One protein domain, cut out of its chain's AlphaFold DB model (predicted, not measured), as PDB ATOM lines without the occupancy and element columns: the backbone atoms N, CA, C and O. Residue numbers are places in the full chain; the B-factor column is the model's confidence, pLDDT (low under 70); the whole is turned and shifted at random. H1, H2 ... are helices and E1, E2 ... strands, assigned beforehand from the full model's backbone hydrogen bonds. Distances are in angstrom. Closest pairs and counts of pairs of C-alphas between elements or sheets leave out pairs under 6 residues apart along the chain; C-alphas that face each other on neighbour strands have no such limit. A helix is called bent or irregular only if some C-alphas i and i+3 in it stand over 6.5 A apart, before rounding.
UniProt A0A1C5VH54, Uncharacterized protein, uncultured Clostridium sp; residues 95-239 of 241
ATOM      1  N   ASP A  95      50.373  35.796 -37.530       92.31
ATOM      2  CA  ASP A  95      51.754  35.631 -38.013       92.31
ATOM      3  C   ASP A  95      52.252  34.175 -37.943       92.31
ATOM      4  O   ASP A  95      53.269  33.817 -38.547       92.31
ATOM      5  N   SER A  96      51.566  33.327 -37.170       92.94
ATOM      6  CA  SER A  96      51.866  31.898 -37.019       92.94
ATOM      7  C   SER A  96      51.070  31.014 -37.977       92.94
ATOM      8  O   SER A  96      51.306  29.807 -37.999       92.94
ATOM      9  N   VAL A  97      50.161  31.585 -38.768       93.94
ATOM     10  CA  VAL A  97      49.379  30.853 -39.765       93.94
ATOM     11  C   VAL A  97      50.282  30.467 -40.934       93.94
ATOM     12  O   VAL A  97      51.062  31.275 -41.442       93.94
ATOM     13  N   GLU A  98      50.190  29.206 -41.348       96.00
ATOM     14  CA  GLU A  98      50.826  28.698 -42.562       96.00
ATOM     15  C   GLU A  98      49.808  28.558 -43.697       96.00
ATOM     16  O   GLU A  98      50.072  28.974 -44.822       96.00
ATOM     17  N   ILE A  99      48.623  28.025 -43.390       92.94
ATOM     18  CA  ILE A  99      47.512  27.870 -44.334       92.94
ATOM     19  C   ILE A  99      46.232  28.344 -43.656       92.94
ATOM     20  O   ILE A  99      45.965  27.979 -42.512       92.94
ATOM     21  N   ALA A 100      45.415  29.098 -44.384       94.06
ATOM     22  CA  ALA A 100      44.023  29.330 -44.041       94.06
ATOM     23  C   ALA A 100      43.173  29.154 -45.299       94.06
ATOM     24  O   ALA A 100      43.486  29.717 -46.348       94.06
ATOM     25  N   GLU A 101      42.119  28.357 -45.200       91.81
ATOM     26  CA  GLU A 101      41.214  28.075 -46.308       91.81
ATOM     27  C   GLU A 101      39.769  28.007 -45.825       91.81
ATOM     28  O   GLU A 101      39.484  27.671 -44.673       91.81
ATOM     29  N   VAL A 102      38.851  28.317 -46.736       91.56
ATOM     30  CA  VAL A 102      37.421  28.115 -46.546       91.56
ATOM     31  C   VAL A 102      36.870  27.369 -47.749       91.56
ATOM     32  O   VAL A 102      37.121  27.746 -48.896       91.56
ATOM     33  N   ILE A 103      36.112  26.313 -47.488       87.62
ATOM     34  CA  ILE A 103      35.401  25.561 -48.520       87.62
ATOM     35  C   ILE A 103      33.906  25.579 -48.227       87.62
ATOM     36  O   ILE A 103      33.486  25.422 -47.081       87.62
ATOM     37  N   THR A 104      33.095  25.774 -49.265       90.56
ATOM     38  CA  THR A 104      31.641  25.595 -49.176       90.56
ATOM     39  C   THR A 104      31.329  24.102 -49.202       90.56
ATOM     40  O   THR A 104      31.915  23.369 -49.995       90.56
ATOM     41  N   LEU A 105      30.405  23.665 -48.351       89.69
ATOM     42  CA  LEU A 105      29.981  22.275 -48.226       89.69
ATOM     43  C   LEU A 105      28.501  22.128 -48.586       89.69
ATOM     44  O   LEU A 105      27.675  22.961 -48.206       89.69
ATOM     45  N   SER A 106      28.164  21.031 -49.260       92.06
ATOM     46  CA  SER A 106      26.792  20.530 -49.370       92.06
ATOM     47  C   SER A 106      26.285  19.986 -48.030       92.06
ATOM     48  O   SER A 106      27.067  19.660 -47.134       92.06
ATOM     49  N   GLU A 107      24.969  19.808 -47.897       94.88
ATOM     50  CA  GLU A 107      24.366  19.236 -46.684       94.88
ATOM     51  C   GLU A 107      24.940  17.848 -46.344       94.88
ATOM     52  O   GLU A 107      25.208  17.538 -45.182       94.88
ATOM     53  N   THR A 108      25.179  17.016 -47.361       96.50
ATOM     54  CA  THR A 108      25.759  15.675 -47.183       96.50
ATOM     55  C   THR A 108      27.199  15.750 -46.674       96.50
ATOM     56  O   THR A 108      27.583  14.987 -45.790       96.50
ATOM     57  N   GLU A 109      28.002  16.680 -47.194       97.31
ATOM     58  CA  GLU A 109      29.379  16.885 -46.732       97.31
ATOM     59  C   GLU A 109      29.425  17.441 -45.309       97.31
ATOM     60  O   GLU A 109      30.274  17.022 -44.524       97.31
ATOM     61  N   VAL A 110      28.481  18.317 -44.945       97.19
ATOM     62  CA  VAL A 110      28.310  18.774 -43.560       97.19
ATOM     63  C   VAL A 110      27.984  17.598 -42.647       97.19
ATOM     64  O   VAL A 110      28.669  17.422 -41.648       97.19
ATOM     65  N   LYS A 111      27.008  16.753 -42.995       96.00
ATOM     66  CA  LYS A 111      26.631  15.576 -42.187       96.00
ATOM     67  C   LYS A 111      27.804  14.618 -41.959       96.00
ATOM     68  O   LYS A 111      27.951  14.094 -40.860       96.00
ATOM     69  N   ASN A 112      28.667  14.446 -42.959       97.06
ATOM     70  CA  ASN A 112      29.850  13.583 -42.878       97.06
ATOM     71  C   ASN A 112      31.063  14.230 -42.179       97.06
ATOM     72  O   ASN A 112      32.079  13.561 -41.983       97.06
ATOM     73  N   ASN A 113      31.001  15.517 -41.825       97.50
ATOM     74  CA  ASN A 113      32.084  16.203 -41.126       97.50
ATOM     75  C   ASN A 113      32.154  15.769 -39.651       97.50
ATOM     76  O   ASN A 113      31.128  15.599 -39.004       97.50
ATOM     77  N   SER A 114      33.353  15.655 -39.077       95.81
ATOM     78  CA  SER A 114      33.519  15.246 -37.673       95.81
ATOM     79  C   SER A 114      32.941  16.234 -36.654       95.81
ATOM     80  O   SER A 114      32.610  15.826 -35.545       95.81
ATOM     81  N   LEU A 115      32.798  17.514 -37.009       97.12
ATOM     82  CA  LEU A 115      32.188  18.538 -36.155       97.12
ATOM     83  C   LEU A 115      30.653  18.536 -36.218       97.12
ATOM     84  O   LEU A 115      30.017  19.229 -35.426       97.12
ATOM     85  N   SER A 116      30.049  17.767 -37.129       96.88
ATOM     86  CA  SER A 116      28.599  17.764 -37.355       96.88
ATOM     87  C   SER A 116      27.797  17.205 -36.180       96.88
ATOM     88  O   SER A 116      26.632  17.556 -36.018       96.88
ATOM     89  N   VAL A 117      28.429  16.389 -35.330       95.88
ATOM     90  CA  VAL A 117      27.807  15.815 -34.127       95.88
ATOM     91  C   VAL A 117      27.312  16.891 -33.152       95.88
ATOM     92  O   VAL A 117      26.324  16.675 -32.462       95.88
ATOM     93  N   HIS A 118      27.938  18.072 -33.154       97.06
ATOM     94  CA  HIS A 118      27.575  19.204 -32.294       97.06
ATOM     95  C   HIS A 118      26.678  20.239 -33.000       97.06
ATOM     96  O   HIS A 118      26.570  21.385 -32.558       97.06
ATOM     97  N   LEU A 119      26.063  19.870 -34.126       97.94
ATOM     98  CA  LEU A 119      24.988  20.649 -34.740       97.94
ATOM     99  C   LEU A 119      23.635  20.301 -34.090       97.94
ATOM    100  O   LEU A 119      23.515  19.251 -33.454       97.94
ATOM    101  N   PRO A 120      22.603  21.153 -34.256       97.69
ATOM    102  CA  PRO A 120      21.249  20.831 -33.819       97.69
ATOM    103  C   PRO A 120      20.766  19.496 -34.398       97.69
ATOM    104  O   PRO A 120      20.754  19.315 -35.618       97.69
ATOM    105  N   GLN A 121      20.332  18.580 -33.530       96.25
ATOM    106  CA  GLN A 121      19.760  17.294 -33.943       96.25
ATOM    107  C   GLN A 121      18.320  17.434 -34.460       96.25
ATOM    108  O   GLN A 121      17.848  16.585 -35.218       96.25
ATOM    109  N   ALA A 122      17.621  18.514 -34.096       96.44
ATOM    110  CA  ALA A 122      16.350  18.885 -34.707       96.44
ATOM    111  C   ALA A 122      16.290  20.384 -35.009       96.44
ATOM    112  O   ALA A 122      16.767  21.222 -34.241       96.44
ATOM    113  N   LEU A 123      15.664  20.716 -36.138       97.19
ATOM    114  CA  LEU A 123      15.446  22.095 -36.550       97.19
ATOM    115  C   LEU A 123      14.044  22.570 -36.153       97.19
ATOM    116  O   LEU A 123      13.113  21.760 -36.095       97.19
ATOM    117  N   PRO A 124      13.871  23.877 -35.891       96.06
ATOM    118  CA  PRO A 124      12.550  24.463 -35.719       96.06
ATOM    119  C   PRO A 124      11.714  24.305 -36.995       96.06
ATOM    120  O   PRO A 124      12.247  24.133 -38.090       96.06
ATOM    121  N   GLU A 125      10.392  24.369 -36.855       94.50
ATOM    122  CA  GLU A 125       9.475  24.225 -37.985       94.50
ATOM    123  C   GLU A 125       9.797  25.225 -39.109       94.50
ATOM    124  O   GLU A 125      10.062  26.398 -38.854       94.50
ATOM    125  N   GLY A 126       9.804  24.741 -40.354       94.06
ATOM    126  CA  GLY A 126      10.116  25.535 -41.547       94.06
ATOM    127  C   GLY A 126      11.608  25.703 -41.843       94.06
ATOM    128  O   GLY A 126      11.959  25.992 -42.987       94.06
ATOM    129  N   PHE A 127      12.497  25.479 -40.871       96.12
ATOM    130  CA  PHE A 127      13.935  25.582 -41.102       96.12
ATOM    131  C   PHE A 127      14.493  24.343 -41.800       96.12
ATOM    132  O   PHE A 127      14.166  23.204 -41.468       96.12
ATOM    133  N   HIS A 128      15.401  24.580 -42.736       95.25
ATOM    134  CA  HIS A 128      16.177  23.560 -43.425       95.25
ATOM    135  C   HIS A 128      17.613  24.043 -43.651       95.25
ATOM    136  O   HIS A 128      17.967  25.182 -43.340       95.25
ATOM    137  N   PHE A 129      18.472  23.149 -44.141       94.62
ATOM    138  CA  PHE A 129      19.851  23.487 -44.476       94.62
ATOM    139  C   PHE A 129      19.897  24.569 -45.563       94.62
ATOM    140  O   PHE A 129      19.342  24.383 -46.642       94.62
ATOM    141  N   GLY A 130      20.592  25.671 -45.281       90.94
ATOM    142  CA  GLY A 130      20.896  26.717 -46.253       90.94
ATOM    143  C   GLY A 130      22.298  26.536 -46.831       90.94
ATOM    144  O   GLY A 130      22.482  26.155 -47.983       90.94
ATOM    145  N   ARG A 131      23.325  26.791 -46.017       88.69
ATOM    146  CA  ARG A 131      24.723  26.773 -46.473       88.69
ATOM    147  C   ARG A 131      25.648  26.175 -45.429       88.69
ATOM    148  O   ARG A 131      25.536  26.484 -44.250       88.69
ATOM    149  N   GLY A 132      26.612  25.376 -45.876       90.94
ATOM    150  CA  GLY A 132      27.712  24.873 -45.059       90.94
ATOM    151  C   GLY A 132      29.037  25.482 -45.494       90.94
ATOM    152  O   GLY A 132      29.274  25.703 -46.683       90.94
ATOM    153  N   SER A 133      29.926  25.770 -44.554       95.12
ATOM    154  CA  SER A 133      31.307  26.146 -44.849       95.12
ATOM    155  C   SER A 133      32.247  25.596 -43.786       95.12
ATOM    156  O   SER A 133      31.956  25.682 -42.596       95.12
ATOM    157  N   LEU A 134      33.368  25.027 -44.216       96.56
ATOM    158  CA  LEU A 134      34.439  24.588 -43.330       96.56
ATOM    159  C   LEU A 134      35.616  25.537 -43.486       96.56
ATOM    160  O   LEU A 134      36.170  25.670 -44.576       96.56
ATOM    161  N   TYR A 135      35.977  26.173 -42.383       96.94
ATOM    162  CA  TYR A 135      37.187  26.962 -42.259       96.94
ATOM    163  C   TYR A 135      38.258  26.076 -41.643       96.94
ATOM    164  O   TYR A 135      38.025  25.485 -40.586       96.94
ATOM    165  N   THR A 136      39.417  26.019 -42.285       95.94
ATOM    166  CA  THR A 136      40.577  25.263 -41.821       95.94
ATOM    167  C   THR A 136      41.755  26.210 -41.702       95.94
ATOM    168  O   THR A 136      42.044  26.988 -42.608       95.94
ATOM    169  N   THR A 137      42.462  26.144 -40.584       97.44
ATOM    170  CA  THR A 137      43.734  26.837 -40.388       97.44
ATOM    171  C   THR A 137      44.786  25.850 -39.936       97.44
ATOM    172  O   THR A 137      44.576  25.128 -38.966       97.44
ATOM    173  N   VAL A 138      45.921  25.843 -40.627       97.19
ATOM    174  CA  VAL A 138      47.123  25.106 -40.237       97.19
ATOM    175  C   VAL A 138      48.181  26.122 -39.832       97.19
ATOM    176  O   VAL A 138      48.502  27.045 -40.582       97.19
ATOM    177  N   MET A 139      48.702  25.967 -38.624       96.62
ATOM    178  CA  MET A 139      49.779  26.779 -38.071       96.62
ATOM    179  C   MET A 139      51.146  26.280 -38.545       96.62
ATOM    180  O   MET A 139      51.305  25.109 -38.881       96.62
ATOM    181  N   LYS A 140      52.165  27.139 -38.455       97.38
ATOM    182  CA  LYS A 140      53.573  26.796 -38.740       97.38
ATOM    183  C   LYS A 140      54.141  25.692 -37.843       97.38
ATOM    184  O   LYS A 140      55.121  25.044 -38.192       97.38
ATOM    185  N   ASP A 141      53.545  25.485 -36.669       96.31
ATOM    186  CA  ASP A 141      53.884  24.385 -35.756       96.31
ATOM    187  C   ASP A 141      53.147  23.069 -36.093       96.31
ATOM    188  O   ASP A 141      53.341  22.062 -35.412       96.31
ATOM    189  N   GLY A 142      52.317  23.065 -37.141       96.38
ATOM    190  CA  GLY A 142      51.507  21.931 -37.578       96.38
ATOM    191  C   GLY A 142      50.165  21.783 -36.854       96.38
ATOM    192  O   GLY A 142      49.410  20.869 -37.183       96.38
ATOM    193  N   ALA A 143      49.829  22.647 -35.887       97.12
ATOM    194  CA  ALA A 143      48.516  22.620 -35.248       97.12
ATOM    195  C   ALA A 143      47.411  22.991 -36.248       97.12
ATOM    196  O   ALA A 143      47.544  23.963 -36.992       97.12
ATOM    197  N   GLN A 144      46.304  22.242 -36.231       97.25
ATOM    198  CA  GLN A 144      45.158  22.485 -37.104       97.25
ATOM    199  C   GLN A 144      43.906  22.859 -36.308       97.25
ATOM    200  O   GLN A 144      43.514  22.169 -35.362       97.25
ATOM    201  N   TYR A 145      43.238  23.913 -36.758       97.31
ATOM    202  CA  TYR A 145      42.009  24.437 -36.188       97.31
ATOM    203  C   TYR A 145      40.925  24.494 -37.255       97.31
ATOM    204  O   TYR A 145      41.164  24.942 -38.373       97.31
ATOM    205  N   ASN A 146      39.738  24.020 -36.897       97.12
ATOM    206  CA  ASN A 146      38.608  23.897 -37.797       97.12
ATOM    207  C   ASN A 146      37.387  24.593 -37.193       97.12
ATOM    208  O   ASN A 146      37.104  24.445 -35.999       97.12
ATOM    209  N   MET A 147      36.646  25.304 -38.037       97.75
ATOM    210  CA  MET A 147      35.332  25.849 -37.716       97.75
ATOM    211  C   MET A 147      34.339  25.447 -38.805       97.75
ATOM    212  O   MET A 147      34.454  25.879 -39.951       97.75
ATOM    213  N   LEU A 148      33.354  24.630 -38.443       98.25
ATOM    214  CA  LEU A 148      32.224  24.292 -39.301       98.25
ATOM    215  C   LEU A 148      31.114  25.321 -39.073       98.25
ATOM    216  O   LEU A 148      30.570  25.388 -37.977       98.25
ATOM    217  N   SER A 149      30.788  26.118 -40.087       97.56
ATOM    218  CA  SER A 149      29.696  27.093 -40.072       97.56
ATOM    219  C   SER A 149      28.529  26.572 -40.901       97.56
ATOM    220  O   SER A 149      28.704  26.261 -42.080       97.56
ATOM    221  N   VAL A 150      27.342  26.497 -40.309       97.38
ATOM    222  CA  VAL A 150      26.117  26.038 -40.968       97.38
ATOM    223  C   VAL A 150      25.023  27.076 -40.780       97.38
ATOM    224  O   VAL A 150      24.684  27.429 -39.654       97.38
ATOM    225  N   GLN A 151      24.481  27.561 -41.889       95.44
ATOM    226  CA  GLN A 151      23.308  28.419 -41.925       95.44
ATOM    227  C   GLN A 151      22.066  27.560 -42.154       95.44
ATOM    228  O   GLN A 151      22.033  26.739 -43.075       95.44
ATOM    229  N   TYR A 152      21.041  27.796 -41.346       95.88
ATOM    230  CA  TYR A 152      19.706  27.237 -41.514       95.88
ATOM    231  C   TYR A 152      18.752  28.356 -41.897       95.88
ATOM    232  O   TYR A 152      18.850  29.447 -41.337       95.88
ATOM    233  N   ILE A 153      17.851  28.093 -42.841       94.06
ATOM    234  CA  ILE A 153      16.939  29.099 -43.398       94.06
ATOM    235  C   ILE A 153      15.513  28.558 -43.502       94.06
ATOM    236  O   ILE A 153      15.324  27.345 -43.580       94.06
ATOM    237  N   THR A 154      14.519  29.444 -43.546       93.75
ATOM    238  CA  THR A 154      13.143  29.099 -43.956       93.75
ATOM    239  C   THR A 154      12.837  29.490 -45.404       93.75
ATOM    240  O   THR A 154      11.904  28.954 -45.999       93.75
ATOM    241  N   GLY A 155      13.625  30.411 -45.970       85.94
ATOM    242  CA  GLY A 155      13.511  30.878 -47.354       85.94
ATOM    243  C   GLY A 155      14.155  29.930 -48.363       85.94
ATOM    244  O   GLY A 155      14.523  28.808 -48.036       85.94
ATOM    245  N   TYR A 156      14.322  30.393 -49.598       77.88
ATOM    246  CA  TYR A 156      14.966  29.606 -50.652       77.88
ATOM    247  C   TYR A 156      16.417  30.030 -50.833       77.88
ATOM    248  O   TYR A 156      16.735  31.214 -50.767       77.88
ATOM    249  N   ILE A 157      17.293  29.070 -51.127       66.50
ATOM    250  CA  ILE A 157      18.622  29.373 -51.658       66.50
ATOM    251  C   ILE A 157      18.411  29.749 -53.130       66.50
ATOM    252  O   ILE A 157      18.005  28.875 -53.903       66.50
ATOM    253  N   PRO A 158      18.641  31.006 -53.551       58.56
ATOM    254  CA  PRO A 158      18.540  31.338 -54.961       58.56
ATOM    255  C   PRO A 158      19.630  30.567 -55.708       58.56
ATOM    256  O   PRO A 158      20.809  30.639 -55.349       58.56
ATOM    257  N   GLU A 159      19.261  29.823 -56.752       56.69
ATOM    258  CA  GLU A 159      20.254  29.410 -57.745       56.69
ATOM    259  C   GLU A 159      20.885  30.689 -58.310       56.69
ATOM    260  O   GLU A 159      20.161  31.642 -58.603       56.69
ATOM    261  N   SER A 160      22.216  30.743 -58.425       57.09
ATOM    262  CA  SER A 160      22.891  31.920 -58.985       57.09
ATOM    263  C   SER A 160      22.412  32.109 -60.425       57.09
ATOM    264  O   SER A 160      22.768  31.346 -61.327       57.09
ATOM    265  N   GLN A 161      21.526  33.084 -60.620       53.00
ATOM    266  CA  GLN A 161      21.003  33.439 -61.928       53.00
ATOM    267  C   GLN A 161      21.926  34.489 -62.523       53.00
ATOM    268  O   GLN A 161      21.944  35.645 -62.101       53.00
ATOM    269  N   VAL A 162      22.706  34.063 -63.511       51.38
ATOM    270  CA  VAL A 162      23.502  34.968 -64.333       51.38
ATOM    271  C   VAL A 162      22.564  35.567 -65.377       51.38
ATOM    272  O   VAL A 162      22.003  34.846 -66.205       51.38
ATOM    273  N   LEU A 163      22.362  36.880 -65.309       63.19
ATOM    274  CA  LEU A 163      21.657  37.649 -66.327       63.19
ATOM    275  C   LEU A 163      22.421  37.562 -67.656       63.19
ATOM    276  O   LEU A 163      23.625  37.309 -67.686       63.19
ATOM    277  N   GLU A 164      21.737  37.792 -68.779       63.62
ATOM    278  CA  GLU A 164      22.365  37.732 -70.111       63.62
ATOM    279  C   GLU A 164      23.552  38.704 -70.276       63.62
ATOM    280  O   GLU A 164      24.406  38.487 -71.135       63.62
ATOM    281  N   ASP A 165      23.642  39.746 -69.443       73.38
ATOM    282  CA  ASP A 165      24.754  40.703 -69.407       73.38
ATOM    283  C   ASP A 165      25.938  40.268 -68.515       73.38
ATOM    284  O   ASP A 165      26.937  40.984 -68.421       73.38
ATOM    285  N   GLY A 166      25.855  39.090 -67.888       57.75
ATOM    286  CA  GLY A 166      26.852  38.577 -66.950       57.75
ATOM    287  C   GLY A 166      26.725  39.118 -65.522       57.75
ATOM    288  O   GLY A 166      27.566  38.790 -64.686       57.75
ATOM    289  N   GLY A 167      25.709  39.936 -65.232       54.62
ATOM    290  CA  GLY A 167      25.356  40.368 -63.884       54.62
ATOM    291  C   GLY A 167      24.676  39.258 -63.085       54.62
ATOM    292  O   GLY A 167      24.016  38.381 -63.639       54.62
ATOM    293  N   GLU A 168      24.826  39.284 -61.766       58.00
ATOM    294  CA  GLU A 168      24.077  38.400 -60.872       58.00
ATOM    295  C   GLU A 168      22.702  39.024 -60.603       58.00
ATOM    296  O   GLU A 168      22.608  40.205 -60.252       58.00
ATOM    297  N   ALA A 169      21.625  38.267 -60.819       60.25
ATOM    298  CA  ALA A 169      20.282  38.746 -60.518       60.25
ATOM    299  C   ALA A 169      20.153  39.007 -59.011       60.25
ATOM    300  O   ALA A 169      20.502  38.153 -58.195       60.25
ATOM    301  N   VAL A 170      19.636  40.181 -58.639       57.88
ATOM    302  CA  VAL A 170      19.329  40.486 -57.236       57.88
ATOM    303  C   VAL A 170      18.258  39.495 -56.764       57.88
ATOM    304  O   VAL A 170      17.202  39.431 -57.401       57.88
ATOM    305  N   PRO A 171      18.506  38.716 -55.694       60.19
ATOM    306  CA  PRO A 171      17.501  37.825 -55.131       60.19
ATOM    307  C   PRO A 171      16.238  38.602 -54.765       60.19
ATOM    308  O   PRO A 171      16.318  39.735 -54.293       60.19
ATOM    309  N   ASP A 172      15.068  38.003 -54.982       62.44
ATOM    310  CA  ASP A 172      13.810  38.606 -54.551       62.44
ATOM    311  C   ASP A 172      13.775  38.654 -53.009       62.44
ATOM    312  O   ASP A 172      13.786  37.590 -52.382       62.44
ATOM    313  N   PRO A 173      13.706  39.843 -52.380       60.72
ATOM    314  CA  PRO A 173      13.646  39.962 -50.925       60.72
ATOM    315  C   PRO A 173      12.387  39.315 -50.327       60.72
ATOM    316  O   PRO A 173      12.364  39.001 -49.143       60.72
ATOM    317  N   ALA A 174      11.340  39.048 -51.118       60.09
ATOM    318  CA  ALA A 174      10.186  38.270 -50.663       60.09
ATOM    319  C   ALA A 174      10.488  36.765 -50.488       60.09
ATOM    320  O   ALA A 174       9.690  36.049 -49.882       60.09
ATOM    321  N   LEU A 175      11.617  36.278 -51.016       63.22
ATOM    322  CA  LEU A 175      12.119  34.913 -50.811       63.22
ATOM    323  C   LEU A 175      13.083  34.813 -49.618       63.22
ATOM    324  O   LEU A 175      13.486  33.702 -49.257       63.22
ATOM    325  N   GLU A 176      13.440  35.945 -49.004       68.81
ATOM    326  CA  GLU A 176      14.270  35.988 -47.804       68.81
ATOM    327  C   GLU A 176      13.425  35.571 -46.599       68.81
ATOM    328  O   GLU A 176      12.586  36.310 -46.084       68.81
ATOM    329  N   GLY A 177      13.604  34.319 -46.188       86.19
ATOM    330  CA  GLY A 177      13.023  33.802 -44.958       86.19
ATOM    331  C   GLY A 177      13.863  34.150 -43.732       86.19
ATOM    332  O   GLY A 177      14.860  34.869 -43.787       86.19
ATOM    333  N   GLU A 178      13.484  33.560 -42.608       93.06
ATOM    334  CA  GLU A 178      14.302  33.587 -41.406       93.06
ATOM    335  C   GLU A 178      15.598  32.804 -41.626       93.06
ATOM    336  O   GLU A 178      15.641  31.847 -42.404       93.06
ATOM    337  N   SER A 179      16.657  33.177 -40.909       93.56
ATOM    338  CA  SER A 179      17.903  32.422 -40.895       93.56
ATOM    339  C   SER A 179      18.578  32.499 -39.540       93.56
ATOM    340  O   SER A 179      18.403  33.481 -38.832       93.56
ATOM    341  N   PHE A 180      19.346  31.471 -39.190       95.88
ATOM    342  CA  PHE A 180      20.297  31.497 -38.081       95.88
ATOM    343  C   PHE A 180      21.539  30.681 -38.446       95.88
ATOM    344  O   PHE A 180      21.495  29.812 -39.322       95.88
ATOM    345  N   ILE A 181      22.656  30.950 -37.774       96.62
ATOM    346  CA  ILE A 181      23.941  30.296 -38.034       96.62
ATOM    347  C   ILE A 181      24.415  29.558 -36.785       96.62
ATOM    348  O   ILE A 181      24.438  30.117 -35.690       96.62
ATOM    349  N   ILE A 182      24.857  28.315 -36.964       98.06
ATOM    350  CA  ILE A 182      25.592  27.545 -35.961       98.06
ATOM    351  C   ILE A 182      27.038  27.401 -36.421       98.06
ATOM    352  O   ILE A 182      27.301  26.971 -37.543       98.06
ATOM    353  N   ARG A 183      27.988  27.732 -35.548       98.06
ATOM    354  CA  ARG A 183      29.414  27.494 -35.772       98.06
ATOM    355  C   ARG A 183      29.957  26.554 -34.725       98.06
ATOM    356  O   ARG A 183      29.900  26.879 -33.548       98.06
ATOM    357  N   VAL A 184      30.528  25.437 -35.153       98.38
ATOM    358  CA  VAL A 184      31.196  24.462 -34.287       98.38
ATOM    359  C   VAL A 184      32.701  24.596 -34.468       98.38
ATOM    360  O   VAL A 184      33.193  24.549 -35.593       98.38
ATOM    361  N   MET A 185      33.440  24.753 -33.374       97.56
ATOM    362  CA  MET A 185      34.888  24.966 -33.360       97.56
ATOM    363  C   MET A 185      35.571  23.884 -32.525       97.56
ATOM    364  O   MET A 185      35.162  23.607 -31.395       97.56
ATOM    365  N   ASN A 186      36.663  23.318 -33.043       97.00
ATOM    366  CA  ASN A 186      37.518  22.386 -32.289       97.00
ATOM    367  C   ASN A 186      38.548  23.099 -31.387       97.00
ATOM    368  O   ASN A 186      39.489  22.477 -30.894       97.00
ATOM    369  N   TYR A 187      38.384  24.403 -31.187       95.06
ATOM    370  CA  TYR A 187      39.234  25.259 -30.373       95.06
ATOM    371  C   TYR A 187      38.372  26.238 -29.582       95.06
ATOM    372  O   TYR A 187      37.237  26.525 -29.961       95.06
ATOM    373  N   LYS A 188      38.915  26.748 -28.474       92.88
ATOM    374  CA  LYS A 188      38.264  27.806 -27.703       92.88
ATOM    375  C   LYS A 188      38.421  29.128 -28.469       92.88
ATOM    376  O   LYS A 188      39.565  29.546 -28.643       92.88
ATOM    377  N   PRO A 189      37.339  29.766 -28.943       87.31
ATOM    378  CA  PRO A 189      37.440  31.070 -29.588       87.31
ATOM    379  C   PRO A 189      37.870  32.146 -28.585       87.31
ATOM    380  O   PRO A 189      37.679  31.978 -27.376       87.31
ATOM    381  N   ASP A 190      38.404  33.256 -29.097       82.38
ATOM    382  CA  ASP A 190      38.642  34.462 -28.301       82.38
ATOM    383  C   ASP A 190      37.299  34.992 -27.783       82.38
ATOM    384  O   ASP A 190      36.495  35.568 -28.520       82.38
ATOM    385  N   SER A 191      37.001  34.671 -26.529       77.00
ATOM    386  CA  SER A 191      35.757  35.023 -25.868       77.00
ATOM    387  C   SER A 191      36.026  35.269 -24.401       77.00
ATOM    388  O   SER A 191      36.500  34.390 -23.676       77.00
ATOM    389  N   GLN A 192      35.666  36.469 -23.960       75.94
ATOM    390  CA  GLN A 192      35.665  36.844 -22.549       75.94
ATOM    391  C   GLN A 192      34.485  36.208 -21.792       75.94
ATOM    392  O   GLN A 192      34.464  36.221 -20.564       75.94
ATOM    393  N   ALA A 193      33.495  35.670 -22.514       80.50
ATOM    394  CA  ALA A 193      32.363  34.967 -21.928       80.50
ATOM    395  C   ALA A 193      32.735  33.517 -21.591       80.50
ATOM    396  O   ALA A 193      33.520  32.875 -22.290       80.50
ATOM    397  N   GLU A 194      32.136  32.985 -20.532       86.19
ATOM    398  CA  GLU A 194      32.214  31.563 -20.213       86.19
ATOM    399  C   GLU A 194      31.145  30.803 -21.005       86.19
ATOM    400  O   GLU A 194      30.016  31.273 -21.145       86.19
ATOM    401  N   ALA A 195      31.517  29.656 -21.572       89.75
ATOM    402  CA  ALA A 195      30.588  28.834 -22.336       89.75
ATOM    403  C   ALA A 195      29.647  28.085 -21.386       89.75
ATOM    404  O   ALA A 195      30.113  27.492 -20.413       89.75
ATOM    405  N   CYS A 196      28.353  28.060 -21.692       93.06
ATOM    406  CA  CYS A 196      27.359  27.294 -20.937       93.06
ATOM    407  C   CYS A 196      26.979  25.990 -21.655       93.06
ATOM    408  O   CYS A 196      27.355  25.767 -22.808       93.06
ATOM    409  N   LEU A 197      26.252  25.097 -20.982       95.38
ATOM    410  CA  LEU A 197      25.702  23.908 -21.641       95.38
ATOM    411  C   LEU A 197      24.510  24.281 -22.544       95.38
ATOM    412  O   LEU A 197      23.815  25.256 -22.255       95.38
ATOM    413  N   PRO A 198      24.195  23.490 -23.590       93.75
ATOM    414  CA  PRO A 198      23.078  23.787 -24.495       93.75
ATOM    415  C   PRO A 198      21.742  24.053 -23.776       93.75
ATOM    416  O   PRO A 198      21.024  24.996 -24.103       93.75
ATOM    417  N   ASN A 199      21.443  23.275 -22.730       93.50
ATOM    418  CA  ASN A 199      20.212  23.398 -21.934       93.50
ATOM    419  C   ASN A 199      20.203  24.587 -20.957       93.50
ATOM    420  O   ASN A 199      19.170  24.878 -20.354       93.50
ATOM    421  N   GLU A 200      21.338  25.256 -20.768       94.94
ATOM    422  CA  GLU A 200      21.484  26.397 -19.859       94.94
ATOM    423  C   GLU A 200      21.350  27.743 -20.577       94.94
ATOM    424  O   GLU A 200      21.200  28.772 -19.913       94.94
ATOM    425  N   VAL A 201      21.362  27.741 -21.915       93.81
ATOM    426  CA  VAL A 201      21.197  28.951 -22.725       93.81
ATOM    427  C   VAL A 201      19.839  29.581 -22.436       93.81
ATOM    428  O   VAL A 201      18.794  28.931 -22.485       93.81
ATOM    429  N   LYS A 202      19.845  30.884 -22.145       92.31
ATOM    430  CA  LYS A 202      18.630  31.658 -21.862       92.31
ATOM    431  C   LYS A 202      18.306  32.585 -23.019       92.31
ATOM    432  O   LYS A 202      19.193  33.215 -23.587       92.31
ATOM    433  N   GLN A 203      17.015  32.771 -23.287       92.31
ATOM    434  CA  GLN A 203      16.560  33.736 -24.290       92.31
ATOM    435  C   GLN A 203      17.091  35.155 -24.016       92.31
ATOM    436  O   GLN A 203      17.568  35.813 -24.932       92.31
ATOM    437  N   SER A 204      17.125  35.590 -22.750       91.38
ATOM    438  CA  SER A 204      17.659  36.904 -22.360       91.38
ATOM    439  C   SER A 204      19.136  37.108 -22.723       91.38
ATOM    440  O   SER A 204      19.593  38.237 -22.885       91.38
ATOM    441  N   GLU A 205      19.913  36.025 -22.810       86.19
ATOM    442  CA  GLU A 205      21.317  36.088 -23.225       86.19
ATOM    443  C   GLU A 205      21.433  36.299 -24.737       86.19
ATOM    444  O   GLU A 205      22.196  37.159 -25.178       86.19
ATOM    445  N   LEU A 206      20.613  35.586 -25.516       87.44
ATOM    446  CA  LEU A 206      20.491  35.780 -26.962       87.44
ATOM    447  C   LEU A 206      20.000  37.193 -27.308       87.44
ATOM    448  O   LEU A 206      20.524  37.806 -28.234       87.44
ATOM    449  N   GLU A 207      19.047  37.734 -26.545       89.62
ATOM    450  CA  GLU A 207      18.553  39.109 -26.703       89.62
ATOM    451  C   GLU A 207      19.671  40.136 -26.506       89.62
ATOM    452  O   GLU A 207      19.826  41.053 -27.310       89.62
ATOM    453  N   LYS A 208      20.474  39.962 -25.450       89.69
ATOM    454  CA  LYS A 208      21.531  40.907 -25.081       89.69
ATOM    455  C   LYS A 208      22.743  40.827 -26.006       89.69
ATOM    456  O   LYS A 208      23.262  41.857 -26.423       89.69
ATOM    457  N   ASN A 209      23.230  39.617 -26.268       87.00
ATOM    458  CA  ASN A 209      24.519  39.406 -26.924       87.00
ATOM    459  C   ASN A 209      24.379  39.133 -28.424       87.00
ATOM    460  O   ASN A 209      25.388  39.099 -29.126       87.00
ATOM    461  N   ARG A 210      23.151  38.885 -28.908       89.50
ATOM    462  CA  ARG A 210      22.865  38.441 -30.283       89.50
ATOM    463  C   ARG A 210      23.642  37.178 -30.681       89.50
ATOM    464  O   ARG A 210      23.849  36.914 -31.860       89.50
ATOM    465  N   ARG A 211      24.062  36.390 -29.685       91.31
ATOM    466  CA  ARG A 211      24.735  35.098 -29.825       91.31
ATOM    467  C   ARG A 211      24.639  34.297 -28.528       91.31
ATOM    468  O   ARG A 211      24.581  34.895 -27.455       91.31
ATOM    469  N   ALA A 212      24.676  32.973 -28.625       93.44
ATOM    470  CA  ALA A 212      24.919  32.084 -27.488       93.44
ATOM    471  C   ALA A 212      26.291  31.427 -27.632       93.44
ATOM    472  O   ALA A 212      26.677  31.057 -28.742       93.44
ATOM    473  N   TYR A 213      27.006  31.281 -26.514       94.38
ATOM    474  CA  TYR A 213      28.301  30.611 -26.456       94.38
ATOM    475  C   TYR A 213      28.198  29.325 -25.642       94.38
ATOM    476  O   TYR A 213      27.946  29.351 -24.439       94.38
ATOM    477  N   ILE A 214      28.375  28.196 -26.318       96.06
ATOM    478  CA  ILE A 214      28.000  26.882 -25.808       96.06
ATOM    479  C   ILE A 214      29.221  25.965 -25.772       96.06
ATOM    480  O   ILE A 214      30.050  25.956 -26.687       96.06
ATOM    481  N   LYS A 215      29.322  25.155 -24.719       95.81
ATOM    482  CA  LYS A 215      30.268  24.047 -24.620       95.81
ATOM    483  C   LYS A 215      29.554  22.747 -24.985       95.81
ATOM    484  O   LYS A 215      28.613  22.358 -24.302       95.81
ATOM    485  N   ALA A 216      30.027  22.072 -26.033       94.06
ATOM    486  CA  ALA A 216      29.485  20.801 -26.516       94.06
ATOM    487  C   ALA A 216      30.631  19.786 -26.645       94.06
ATOM    488  O   ALA A 216      31.495  19.907 -27.517       94.06
ATOM    489  N   GLY A 217      30.722  18.846 -25.700       91.25
ATOM    490  CA  GLY A 217      31.859  17.928 -25.586       91.25
ATOM    491  C   GLY A 217      33.220  18.645 -25.537       91.25
ATOM    492  O   GLY A 217      33.453  19.547 -24.728       91.25
ATOM    493  N   SER A 218      34.149  18.243 -26.409       92.19
ATOM    494  CA  SER A 218      35.451  18.910 -26.563       92.19
ATOM    495  C   SER A 218      35.379  20.186 -27.408       92.19
ATOM    496  O   SER A 218      36.280  21.024 -27.306       92.19
ATOM    497  N   CYS A 219      34.298  20.388 -28.159       96.44
ATOM    498  CA  CYS A 219      34.103  21.516 -29.057       96.44
ATOM    499  C   CYS A 219      33.472  22.721 -28.349       96.44
ATOM    500  O   CYS A 219      33.091  22.681 -27.174       96.44
ATOM    501  N   TYR A 220      33.418  23.823 -29.080       96.62
ATOM    502  CA  TYR A 220      32.746  25.054 -28.699       96.62
ATOM    503  C   TYR A 220      31.768  25.417 -29.806       96.62
ATOM    504  O   TYR A 220      32.068  25.192 -30.979       96.62
ATOM    505  N   VAL A 221      30.615  25.966 -29.447       97.31
ATOM    506  CA  VAL A 221      29.567  26.309 -30.404       97.31
ATOM    507  C   VAL A 221      29.140  27.756 -30.218       97.31
ATOM    508  O   VAL A 221      28.873  28.195 -29.102       97.31
ATOM    509  N   TYR A 222      29.067  28.491 -31.323       96.06
ATOM    510  CA  TYR A 222      28.346  29.753 -31.379       96.06
ATOM    511  C   TYR A 222      27.047  29.576 -32.146       96.06
ATOM    512  O   TYR A 222      27.046  29.018 -33.242       96.06
ATOM    513  N   ALA A 223      25.961  30.097 -31.589       96.25
ATOM    514  CA  ALA A 223      24.690  30.215 -32.282       96.25
ATOM    515  C   ALA A 223      24.353  31.694 -32.472       96.25
ATOM    516  O   ALA A 223      24.275  32.432 -31.490       96.25
ATOM    517  N   PHE A 224      24.156  32.111 -33.719       94.94
ATOM    518  CA  PHE A 224      23.820  33.475 -34.114       94.94
ATOM    519  C   PHE A 224      22.397  33.489 -34.666       94.94
ATOM    520  O   PHE A 224      22.152  32.849 -35.688       94.94
ATOM    521  N   PRO A 225      21.455  34.196 -34.024       92.56
ATOM    522  CA  PRO A 225      20.080  34.236 -34.493       92.56
ATOM    523  C   PRO A 225      19.862  34.892 -35.852       92.56
ATOM    524  O   PRO A 225      18.784  34.714 -36.384       92.56
ATOM    525  N   GLU A 226      20.820  35.662 -36.380       91.38
ATOM    526  CA  GLU A 226      20.648  36.502 -37.579       91.38
ATOM    527  C   GLU A 226      19.279  37.216 -37.594       91.38
ATOM    528  O   GLU A 226      19.045  38.115 -36.779       91.38
ATOM    529  N   VAL A 227      18.368  36.801 -38.476       91.38
ATOM    530  CA  VAL A 227      17.004  37.344 -38.606       91.38
ATOM    531  C   VAL A 227      15.920  36.402 -38.063       91.38
ATOM    532  O   VAL A 227      14.750  36.762 -38.089       91.38
ATOM    533  N   ALA A 228      16.280  35.212 -37.573       92.75
ATOM    534  CA  ALA A 228      15.342  34.261 -36.986       92.75
ATOM    535  C   ALA A 228      14.827  34.685 -35.608       92.75
ATOM    536  O   ALA A 228      15.522  35.316 -34.801       92.75
ATOM    537  N   GLU A 229      13.612  34.233 -35.302       94.88
ATOM    538  CA  GLU A 229      13.014  34.376 -33.981       94.88
ATOM    539  C   GLU A 229      13.851  33.668 -32.905       94.88
ATOM    540  O   GLU A 229      14.191  32.484 -33.008       94.88
ATOM    541  N   LEU A 230      14.138  34.363 -31.800       95.62
ATOM    542  CA  LEU A 230      15.035  33.851 -30.752       95.62
ATOM    543  C   LEU A 230      14.534  32.543 -30.131       95.62
ATOM    544  O   LEU A 230      15.330  31.689 -29.743       95.62
ATOM    545  N   THR A 231      13.213  32.364 -30.070       95.25
ATOM    546  CA  THR A 231      12.590  31.130 -29.571       95.25
ATOM    547  C   THR A 231      12.884  29.937 -30.486       95.25
ATOM    548  O   THR A 231      13.083  28.826 -29.993       95.25
ATOM    549  N   ALA A 232      12.925  30.142 -31.806       95.75
ATOM    550  CA  ALA A 232      13.275  29.093 -32.760       95.75
ATOM    551  C   ALA A 232      14.742  28.685 -32.576       95.75
ATOM    552  O   ALA A 232      15.045  27.505 -32.400       95.75
ATOM    553  N   VAL A 233      15.640  29.666 -32.493       96.62
ATOM    554  CA  VAL A 233      17.075  29.432 -32.279       96.62
ATOM    555  C   VAL A 233      17.328  28.707 -30.958       96.62
ATOM    556  O   VAL A 233      18.096  27.748 -30.918       96.62
ATOM    557  N   LEU A 234      16.632  29.094 -29.885       96.50
ATOM    558  CA  LEU A 234      16.746  28.437 -28.584       96.50
ATOM    559  C   LEU A 234      16.321  26.962 -28.638       96.50
ATOM    560  O   LEU A 234      17.016  26.110 -28.090       96.50
ATOM    561  N   LYS A 235      15.219  26.645 -29.334       95.88
ATOM    562  CA  LYS A 235      14.791  25.252 -29.544       95.88
ATOM    563  C   LYS A 235      15.843  24.443 -30.298       95.88
ATOM    564  O   LYS A 235      16.097  23.309 -29.917       95.88
ATOM    565  N   ALA A 236      16.465  25.017 -31.331       97.38
ATOM    566  CA  ALA A 236      17.529  24.348 -32.078       97.38
ATOM    567  C   ALA A 236      18.742  24.056 -31.178       97.38
ATOM    568  O   ALA A 236      19.220  22.924 -31.123       97.38
ATOM    569  N   ILE A 237      19.191  25.061 -30.416       97.19
ATOM    570  CA  ILE A 237      20.315  24.952 -29.476       97.19
ATOM    571  C   ILE A 237      20.104  23.819 -28.470       97.19
ATOM    572  O   ILE A 237      21.021  23.044 -28.230       97.19
ATOM    573  N   GLN A 238      18.899  23.683 -27.913       95.50
ATOM    574  CA  GLN A 238      18.577  22.659 -26.909       95.50
ATOM    575  C   GLN A 238      18.687  21.217 -27.429       95.50
ATOM    576  O   GLN A 238      18.636  20.276 -26.642       95.50
ATOM    577  N   THR A 239      18.840  21.032 -28.741       96.62
ATOM    578  CA  THR A 239      19.037  19.716 -29.363       96.62
ATOM    579  C   THR A 239      20.494  19.407 -29.686       96.62
ATOM    580  O   THR A 239      20.756  18.381 -30.299       96.62
TER     581      THR A 239
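What this domain is: This is residues 95 to 239 of the 241 residues of an uncharacterized protein of uncultured Clostridium sp (UniProt A0A1C5VH54). One twisted sheet of six strands forms a wall, with the small helices H1, H2 and H4 over one face and H3 near the beginning of the edge strand E5. Away from the sheet, the part of the long E3 to E4 link around Asp 165 sticks out as an arm. The printed part has 145 residues with four named helices and six named strands, along the chain E1 H1 H2 E2 E3 E4 H3 E5 E6 H4; across the sheet the order is E1, E2, E3, E4, E6, E5, all antiparallel. The class is mixed, helices and strands; the whole is compact, with a radius of gyration of the C-alphas of 16.7 A, and spans 48 by 40 by 27 A.

How they stand to each other: Start at the edge strand E1, residues 97 to 105, whose antiparallel neighbour is E2, residues 128 to 139; look for N 101 and O 136, 2.9 A apart and within hydrogen-bond range. Beyond E2 come E3, residues 144 to 153, and E4, residues 179 to 185. E2, E3 and E4 are a meander, each strand the antiparallel neighbour of the one before, and E2 with E3 and E3 with E4 are hairpins. Check N 133 and O 149 at 2.8 A, then N 150 and O 182 at 2.8 A. Next to E4 is E6, residues 219 to 224, with N 183 and O 222 at 2.8 A, and at the other edge is E5, residues 212 to 216, a hairpin with E6, with N 214 and O 221 at 2.8 A. From edge to edge the strands' lines turn by 83 degrees. Now look over the sheet for H1, residues 107 to 111, at a height of 7.8 A; it lies over E2, only just, with 3 of its 5 C-alphas, and the closest C-alphas are those of Val 110 and Gly 132, 6.3 A apart. On the same face H2, residues 114 to 118, has a height of 7.8 A and lies over E4, only just, with 3 of its 5 C-alphas; its closest C-alpha to E4 is that of Leu 115, 6.3 A from that of Val 184. H1 and H2 are close but not clearly touching, the C-alphas of Val 110 and Ser 116 being 6.3 A apart. H4, residues 230 to 237, is on the same face too, over E6 at a height of 8.4 A and along the strands, at 19 degrees to E6 on the local plane; with 2 of its C-alphas falling on E4, it is only just not over E4. H3, residues 203 to 209, only grazes the sheet. It touches H4, about perpendicular at 81 degrees, with the C-alphas of Gln 203 and Leu 230 closest at 6.6 A. In H1, H3 and H4 every O i to N i+4 pair is within hydrogen-bond range; in H2 it is 0 of 1, with 1 of 2 O i to N i+3 pairs within range. H2 is irregular, only just: C-alphas 114 and 117 are 6.7 A apart.

Where its parts are: Find C-alpha 97 at (49.379, 30.853, -39.765), where E1 begins; it runs 22.8 A to residue 105. The longest strand, E2, begins at C-alpha 128 at (16.177, 23.560, -43.425) and covers 34.2 A. E3 measures 29.7 A, E4 20.0 A, E6 16.6 A and E5 12.2 A. H4 is the longest helix by residues, 10.4 A, and ends at C-alpha 237 at (20.315, 24.952, -29.476).

The domain as a whole: The farthest C-alphas, those of Asp 165 and Glu 200, are 51.7 A apart. The printed part has no cut. The links E3 to E4, 25 residues, and E4 to H3, 17 residues, are long. Mean pLDDT of the printed part is 89.2; residues 157 to 164 and 166 to 176 are under 70.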